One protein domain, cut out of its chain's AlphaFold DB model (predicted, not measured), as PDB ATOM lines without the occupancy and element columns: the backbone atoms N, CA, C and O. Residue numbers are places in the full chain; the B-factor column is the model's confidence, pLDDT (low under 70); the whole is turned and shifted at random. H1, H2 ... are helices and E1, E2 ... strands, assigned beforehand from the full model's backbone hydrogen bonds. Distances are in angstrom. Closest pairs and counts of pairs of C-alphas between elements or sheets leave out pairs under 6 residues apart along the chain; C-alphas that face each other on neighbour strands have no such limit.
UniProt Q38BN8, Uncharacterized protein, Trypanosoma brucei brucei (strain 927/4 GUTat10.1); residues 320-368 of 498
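AT A GLANCE: This is residues 320 to 368 of the 498 residues of an uncharacterized protein of Trypanosoma brucei brucei (strain 927/4 GUTat10.1) (UniProt Q38BN8). Four short helices make a small elongated body: H1 lies near its middle, H2 packs on H1 toward one end, and H3 and H4 meet in an L-shaped corner toward the other end. The link of residues 337 to 343 leads from the first pair to the second, and the chain then folds back through H4 and the short strand E1, which ends near the last residue of H2. The printed part has 49 residues with four named helices and one named strand, in the order H1, H2, H3, H4, E1, and its class is mostly helix; E1 pairs with no named strand. The whole is compact, with a radius of gyration of the C-alphas of 10.4 A, and its C-alphas span 29 by 18 by 18 A.

IN THESE COORDINATES: H1 is residues 320 to 324, with C-alpha 320 at (26.557, 39.183, 1.568). H2 follows as residues 331 to 336 and measures 8.8 A from first to last C-alpha. H3, the longest helix by residues, is residues 344 to 351, beginning at C-alpha 344 at (33.631, 48.966, -6.132) and measuring 10.5 A. H4 is residues 355 to 361, 9.8 A long. E1 is residues 364 to 367, 9.4 A long, and ends at C-alpha 367 at (29.398, 28.519, -2.510).

HOW THE PARTS SIT: H1 has its centre nearest to the mean of the C-alphas, at 4.6 A. It touches H2, with Leu 323 and Val 334 as the closest C-alphas, 5.2 A apart. H1 and H4 only just touch, with 3 pairs of C-alphas within 8 A; the closest are those of Ile 320 and Met 361, 5.9 A apart. H3 and H4 touch only at the corner by their link, about perpendicular at 82 degrees, and their closest C-alphas are those of Leu 350 and Thr 357, 4.8 A apart. H4 and E1 meet only through their link. The closest C-alphas of H2 and E1 are those of Ala 336 and Val 367, 5.9 A apart. H1 and H3, H2 and H3, H2 and H4, and H3 and E1 are apart. In H1, H2, H3 and H4, every O i to N i+4 pair is within hydrogen-bond range.

THE WHOLE: The two C-alphas farthest apart are those of Ser 354 and Asn 368, at 29.4 A. The printed part has no cut and no long link; the links from H3 to H4 and from H4 to E1 are tight, and those from H1 to H2 and from H2 to H3 are short. The mean pLDDT of the printed part is 70.8, and 25 residues are under 70: residues 325 to 327 and residues 341 to 362.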
ATOM      1  N   ILE A 320      25.545  38.150   1.851       74.28
ATOM      2  CA  ILE A 320      26.557  39.183   1.568       74.28
ATOM      3  C   ILE A 320      27.420  39.506   2.800       74.28
ATOM      4  O   ILE A 320      28.630  39.656   2.673       74.28
ATOM      5  N   GLY A 321      26.837  39.547   4.004       73.12
ATOM      6  CA  GLY A 321      27.588  39.821   5.238       73.12
ATOM      7  C   GLY A 321      28.692  38.799   5.544       73.12
ATOM      8  O   GLY A 321      29.730  39.171   6.084       73.12
ATOM      9  N   ALA A 322      28.511  37.533   5.152       74.94
ATOM     10  CA  ALA A 322      29.539  36.498   5.297       74.94
ATOM     11  C   ALA A 322      30.644  36.608   4.229       74.94
ATOM     12  O   ALA A 322      31.771  36.200   4.492       74.94
ATOM     13  N   LEU A 323      30.328  37.167   3.055       75.16
ATOM     14  CA  LEU A 323      31.291  37.421   1.978       75.16
ATOM     15  C   LEU A 323      32.119  38.678   2.267       75.16
ATOM     16  O   LEU A 323      33.336  38.610   2.389       75.16
ATOM     17  N   ILE A 324      31.459  39.825   2.453       71.17
ATOM     18  CA  ILE A 324      32.119  41.116   2.726       71.17
ATOM     19  C   ILE A 324      32.803  41.109   4.100       71.17
ATOM     20  O   ILE A 324      33.769  41.835   4.322       71.17
ATOM     21  N   GLY A 325      32.330  40.264   5.018       65.27
ATOM     22  CA  GLY A 325      32.924  40.107   6.336       65.27
ATOM     23  C   GLY A 325      32.455  41.139   7.346       65.27
ATOM     24  O   GLY A 325      33.258  41.587   8.158       65.27
ATOM     25  N   SER A 326      31.164  41.487   7.341       61.81
ATOM     26  CA  SER A 326      30.592  42.474   8.274       61.81
ATOM     27  C   SER A 326      30.820  42.122   9.751       61.81
ATOM     28  O   SER A 326      30.782  43.001  10.601       61.81
ATOM     29  N   LEU A 327      31.050  40.839  10.050       64.36
ATOM     30  CA  LEU A 327      31.425  40.343  11.380       64.36
ATOM     31  C   LEU A 327      32.823  39.711  11.407       64.36
ATOM     32  O   LEU A 327      33.505  39.785  12.424       64.36
ATOM     33  N   LYS A 328      33.246  39.081  10.303       70.17
ATOM     34  CA  LYS A 328      34.598  38.551  10.090       70.17
ATOM     35  C   LYS A 328      34.805  38.264   8.598       70.17
ATOM     36  O   LYS A 328      33.989  37.536   8.031       70.17
ATOM     37  N   PRO A 329      35.861  38.774   7.943       72.04
ATOM     38  CA  PRO A 329      36.132  38.450   6.546       72.04
ATOM     39  C   PRO A 329      36.530  36.982   6.373       72.04
ATOM     40  O   PRO A 329      37.248  36.410   7.196       72.04
ATOM     41  N   ASN A 330      36.070  36.376   5.280       80.77
ATOM     42  CA  ASN A 330      36.498  35.053   4.836       80.77
ATOM     43  C   ASN A 330      36.839  35.112   3.337       80.77
ATOM     44  O   ASN A 330      35.952  34.901   2.507       80.77
ATOM     45  N   PRO A 331      38.100  35.429   2.982       80.42
ATOM     46  CA  PRO A 331      38.512  35.618   1.589       80.42
ATOM     47  C   PRO A 331      38.185  34.420   0.692       80.42
ATOM     48  O   PRO A 331      37.676  34.600  -0.408       80.42
ATOM     49  N   SER A 332      38.346  33.202   1.215       85.34
ATOM     50  CA  SER A 332      38.015  31.954   0.522       85.34
ATOM     51  C   SER A 332      36.558  31.873   0.057       85.34
ATOM     52  O   SER A 332      36.277  31.332  -1.009       85.34
ATOM     53  N   LEU A 333      35.610  32.414   0.833       85.51
ATOM     54  CA  LEU A 333      34.200  32.429   0.428       85.51
ATOM     55  C   LEU A 333      33.934  33.447  -0.678       85.51
ATOM     56  O   LEU A 333      33.092  33.195  -1.531       85.51
ATOM     57  N   VAL A 334      34.623  34.591  -0.649       81.87
ATOM     58  CA  VAL A 334      34.488  35.634  -1.677       81.87
ATOM     59  C   VAL A 334      34.993  35.123  -3.017       81.87
ATOM     60  O   VAL A 334      34.317  35.309  -4.023       81.87
ATOM     61  N   GLU A 335      36.143  34.451  -3.019       82.42
ATOM     62  CA  GLU A 335      36.748  33.888  -4.230       82.42
ATOM     63  C   GLU A 335      35.873  32.805  -4.875       82.42
ATOM     64  O   GLU A 335      35.763  32.760  -6.096       82.42
ATOM     65  N   ALA A 336      35.207  31.975  -4.069       85.30
ATOM     66  CA  ALA A 336      34.351  30.892  -4.560       85.30
ATOM     67  C   ALA A 336      32.891  31.308  -4.839       85.30
ATOM     68  O   ALA A 336      32.103  30.518  -5.356       85.30
ATOM     69  N   ALA A 337      32.485  32.530  -4.482       84.25
ATOM     70  CA  ALA A 337      31.132  33.026  -4.722       84.25
ATOM     71  C   ALA A 337      31.005  33.638  -6.128       84.25
ATOM     72  O   ALA A 337      30.911  34.854  -6.272       84.25
ATOM     73  N   HIS A 338      30.935  32.810  -7.175       78.63
ATOM     74  CA  HIS A 338      30.872  33.274  -8.580       78.63
ATOM     75  C   HIS A 338      29.723  34.238  -8.892       78.63
ATOM     76  O   HIS A 338      29.836  35.098  -9.763       78.63
ATOM     77  N   THR A 339      28.602  34.116  -8.177       74.39
ATOM     78  CA  THR A 339      27.443  35.012  -8.332       74.39
ATOM     79  C   THR A 339      27.633  36.369  -7.646       74.39
ATOM     80  O   THR A 339      26.803  37.268  -7.806       74.39
ATOM     81  N   PHE A 340      28.711  36.544  -6.879       72.55
ATOM     82  CA  PHE A 340      29.052  37.782  -6.195       72.55
ATOM     83  C   PHE A 340      30.067  38.591  -7.013       72.55
ATOM     84  O   PHE A 340      31.270  38.350  -6.996       72.55
ATOM     85  N   THR A 341      29.581  39.599  -7.737       67.94
ATOM     86  CA  THR A 341      30.431  40.507  -8.520       67.94
ATOM     87  C   THR A 341      30.848  41.728  -7.686       67.94
ATOM     88  O   THR A 341      30.077  42.667  -7.473       67.94
ATOM     89  N   CYS A 342      32.101  41.732  -7.216       61.96
ATOM     90  CA  CYS A 342      32.726  42.800  -6.417       61.96
ATOM     91  C   CYS A 342      33.067  44.071  -7.221       61.96
ATOM     92  O   CYS A 342      34.221  44.504  -7.242       61.96
ATOM     93  N   SER A 343      32.110  44.721  -7.888       65.60
ATOM     94  CA  SER A 343      32.401  46.078  -8.373       65.60
ATOM     95  C   SER A 343      32.525  47.032  -7.172       65.60
ATOM     96  O   SER A 343      31.727  46.964  -6.233       65.60
ATOM     97  N   ALA A 344      33.499  47.949  -7.184       68.09
ATOM     98  CA  ALA A 344      33.631  48.966  -6.132       68.09
ATOM     99  C   ALA A 344      32.352  49.817  -5.992       68.09
ATOM    100  O   ALA A 344      32.011  50.266  -4.898       68.09
ATOM    101  N   ALA A 345      31.605  49.996  -7.087       67.48
ATOM    102  CA  ALA A 345      30.299  50.645  -7.083       67.48
ATOM    103  C   ALA A 345      29.246  49.829  -6.314       67.48
ATOM    104  O   ALA A 345      28.489  50.412  -5.541       67.48
ATOM    105  N   THR A 346      29.231  48.499  -6.460       64.98
ATOM    106  CA  THR A 346      28.336  47.597  -5.716       64.98
ATOM    107  C   THR A 346      28.634  47.660  -4.222       64.98
ATOM    108  O   THR A 346      27.711  47.825  -3.434       64.98
ATOM    109  N   ILE A 347      29.910  47.603  -3.825       64.65
ATOM    110  CA  ILE A 347      30.315  47.706  -2.412       64.65
ATOM    111  C   ILE A 347      29.921  49.072  -1.844       64.65
ATOM    112  O   ILE A 347      29.296  49.140  -0.791       64.65
ATOM    113  N   ASN A 348      30.213  50.160  -2.561       67.31
ATOM    114  CA  ASN A 348      29.820  51.500  -2.129       67.31
ATOM    115  C   ASN A 348      28.296  51.667  -2.054       67.31
ATOM    116  O   ASN A 348      27.819  52.348  -1.152       67.31
ATOM    117  N   SER A 349      27.531  51.058  -2.967       66.14
ATOM    118  CA  SER A 349      26.065  51.061  -2.912       66.14
ATOM    119  C   SER A 349      25.563  50.280  -1.696       66.14
ATOM    120  O   SER A 349      24.802  50.822  -0.898       66.14
ATOM    121  N   LEU A 350      26.093  49.071  -1.464       64.75
ATOM    122  CA  LEU A 350      25.786  48.258  -0.285       64.75
ATOM    123  C   LEU A 350      26.076  49.022   1.017       64.75
ATOM    124  O   LEU A 350      25.230  49.066   1.901       64.75
ATOM    125  N   MET A 351      27.212  49.715   1.107       64.98
ATOM    126  CA  MET A 351      27.575  50.517   2.284       64.98
ATOM    127  C   MET A 351      26.693  51.761   2.490       64.98
ATOM    128  O   MET A 351      26.662  52.305   3.592       64.98
ATOM    129  N   ARG A 352      25.970  52.230   1.461       65.38
ATOM    130  CA  ARG A 352      25.093  53.415   1.538       65.38
ATOM    131  C   ARG A 352      23.722  53.145   2.170       65.38
ATOM    132  O   ARG A 352      22.978  54.105   2.338       65.38
ATOM    133  N   ASN A 353      23.387  51.899   2.536       58.69
ATOM    134  CA  ASN A 353      22.082  51.529   3.116       58.69
ATOM    135  C   ASN A 353      20.872  52.019   2.283       58.69
ATOM    136  O   ASN A 353      19.927  52.596   2.819       58.69
ATOM    137  N   SER A 354      20.891  51.813   0.962       59.93
ATOM    138  CA  SER A 354      19.738  52.102   0.093       59.93
ATOM    139  C   SER A 354      18.692  50.972   0.137       59.93
ATOM    140  O   SER A 354      18.965  49.873   0.619       59.93
ATOM    141  N   GLU A 355      17.490  51.193  -0.408       57.88
ATOM    142  CA  GLU A 355      16.507  50.107  -0.604       57.88
ATOM    143  C   GLU A 355      17.081  48.968  -1.467       57.88
ATOM    144  O   GLU A 355      16.831  47.791  -1.196       57.88
ATOM    145  N   GLU A 356      17.922  49.305  -2.452       55.76
ATOM    146  CA  GLU A 356      18.680  48.323  -3.230       55.76
ATOM    147  C   GLU A 356      19.578  47.481  -2.319       55.76
ATOM    148  O   GLU A 356      19.577  46.257  -2.441       55.76
ATOM    149  N   THR A 357      20.290  48.092  -1.363       59.10
ATOM    150  CA  THR A 357      21.083  47.366  -0.359       59.10
ATOM    151  C   THR A 357      20.238  46.358   0.406       59.10
ATOM    152  O   THR A 357      20.667  45.217   0.547       59.10
ATOM    153  N   ILE A 358      19.041  46.734   0.870       57.88
ATOM    154  CA  ILE A 358      18.150  45.833   1.622       57.88
ATOM    155  C   ILE A 358      17.753  44.630   0.754       57.88
ATOM    156  O   ILE A 358      17.836  43.484   1.206       57.88
ATOM    157  N   TRP A 359      17.397  44.872  -0.511       56.13
ATOM    158  CA  TRP A 359      17.091  43.805  -1.469       56.13
ATOM    159  C   TRP A 359      18.297  42.892  -1.725       56.13
ATOM    160  O   TRP A 359      18.177  41.664  -1.703       56.13
ATOM    161  N   PHE A 360      19.482  43.475  -1.929       61.43
ATOM    162  CA  PHE A 360      20.714  42.720  -2.145       61.43
ATOM    163  C   PHE A 360      21.143  41.943  -0.893       61.43
ATOM    164  O   PHE A 360      21.577  40.803  -1.025       61.43
ATOM    165  N   MET A 361      20.961  42.478   0.318       61.77
ATOM    166  CA  MET A 361      21.255  41.780   1.580       61.77
ATOM    167  C   MET A 361      20.412  40.514   1.770       61.77
ATOM    168  O   MET A 361      20.865  39.569   2.422       61.77
ATOM    169  N   GLY A 362      19.207  40.475   1.193       64.52
ATOM    170  CA  GLY A 362      18.367  39.279   1.158       64.52
ATOM    171  C   GLY A 362      18.900  38.179   0.235       64.52
ATOM    172  O   GLY A 362      18.544  37.010   0.418       64.52
ATOM    173  N   ARG A 363      19.772  38.517  -0.727       71.03
ATOM    174  CA  ARG A 363      20.342  37.537  -1.654       71.03
ATOM    175  C   ARG A 363      21.273  36.581  -0.931       71.03
ATOM    176  O   ARG A 363      22.032  36.932  -0.024       71.03
ATOM    177  N   ARG A 364      21.201  35.339  -1.382       78.13
ATOM    178  CA  ARG A 364      22.086  34.269  -0.965       78.13
ATOM    179  C   ARG A 364      22.973  33.894  -2.134       78.13
ATOM    180  O   ARG A 364      22.504  33.820  -3.262       78.13
ATOM    181  N   HIS A 365      24.235  33.657  -1.830       82.93
ATOM    182  CA  HIS A 365      25.235  33.183  -2.764       82.93
ATOM    183  C   HIS A 365      25.521  31.726  -2.443       82.93
ATOM    184  O   HIS A 365      25.759  31.377  -1.283       82.93
ATOM    185  N   VAL A 366      25.443  30.884  -3.463       85.15
ATOM    186  CA  VAL A 366      25.780  29.468  -3.370       85.15
ATOM    187  C   VAL A 366      27.295  29.347  -3.511       85.15
ATOM    188  O   VAL A 366      27.866  29.846  -4.476       85.15
ATOM    189  N   VAL A 367      27.947  28.734  -2.525       87.20
ATOM    190  CA  VAL A 367      29.398  28.519  -2.510       87.20
ATOM    191  C   VAL A 367      29.685  27.030  -2.420       87.20
ATOM    192  O   VAL A 367      29.236  26.359  -1.485       87.20
ATOM    193  N   ASN A 368      30.473  26.518  -3.365       88.48
ATOM    194  CA  ASN A 368      30.973  25.153  -3.308       88.48
ATOM    195  C   ASN A 368      32.132  25.061  -2.299       88.48
ATOM    196  O   ASN A 368      33.113  25.801  -2.363       88.48
TER     197      ASN A 368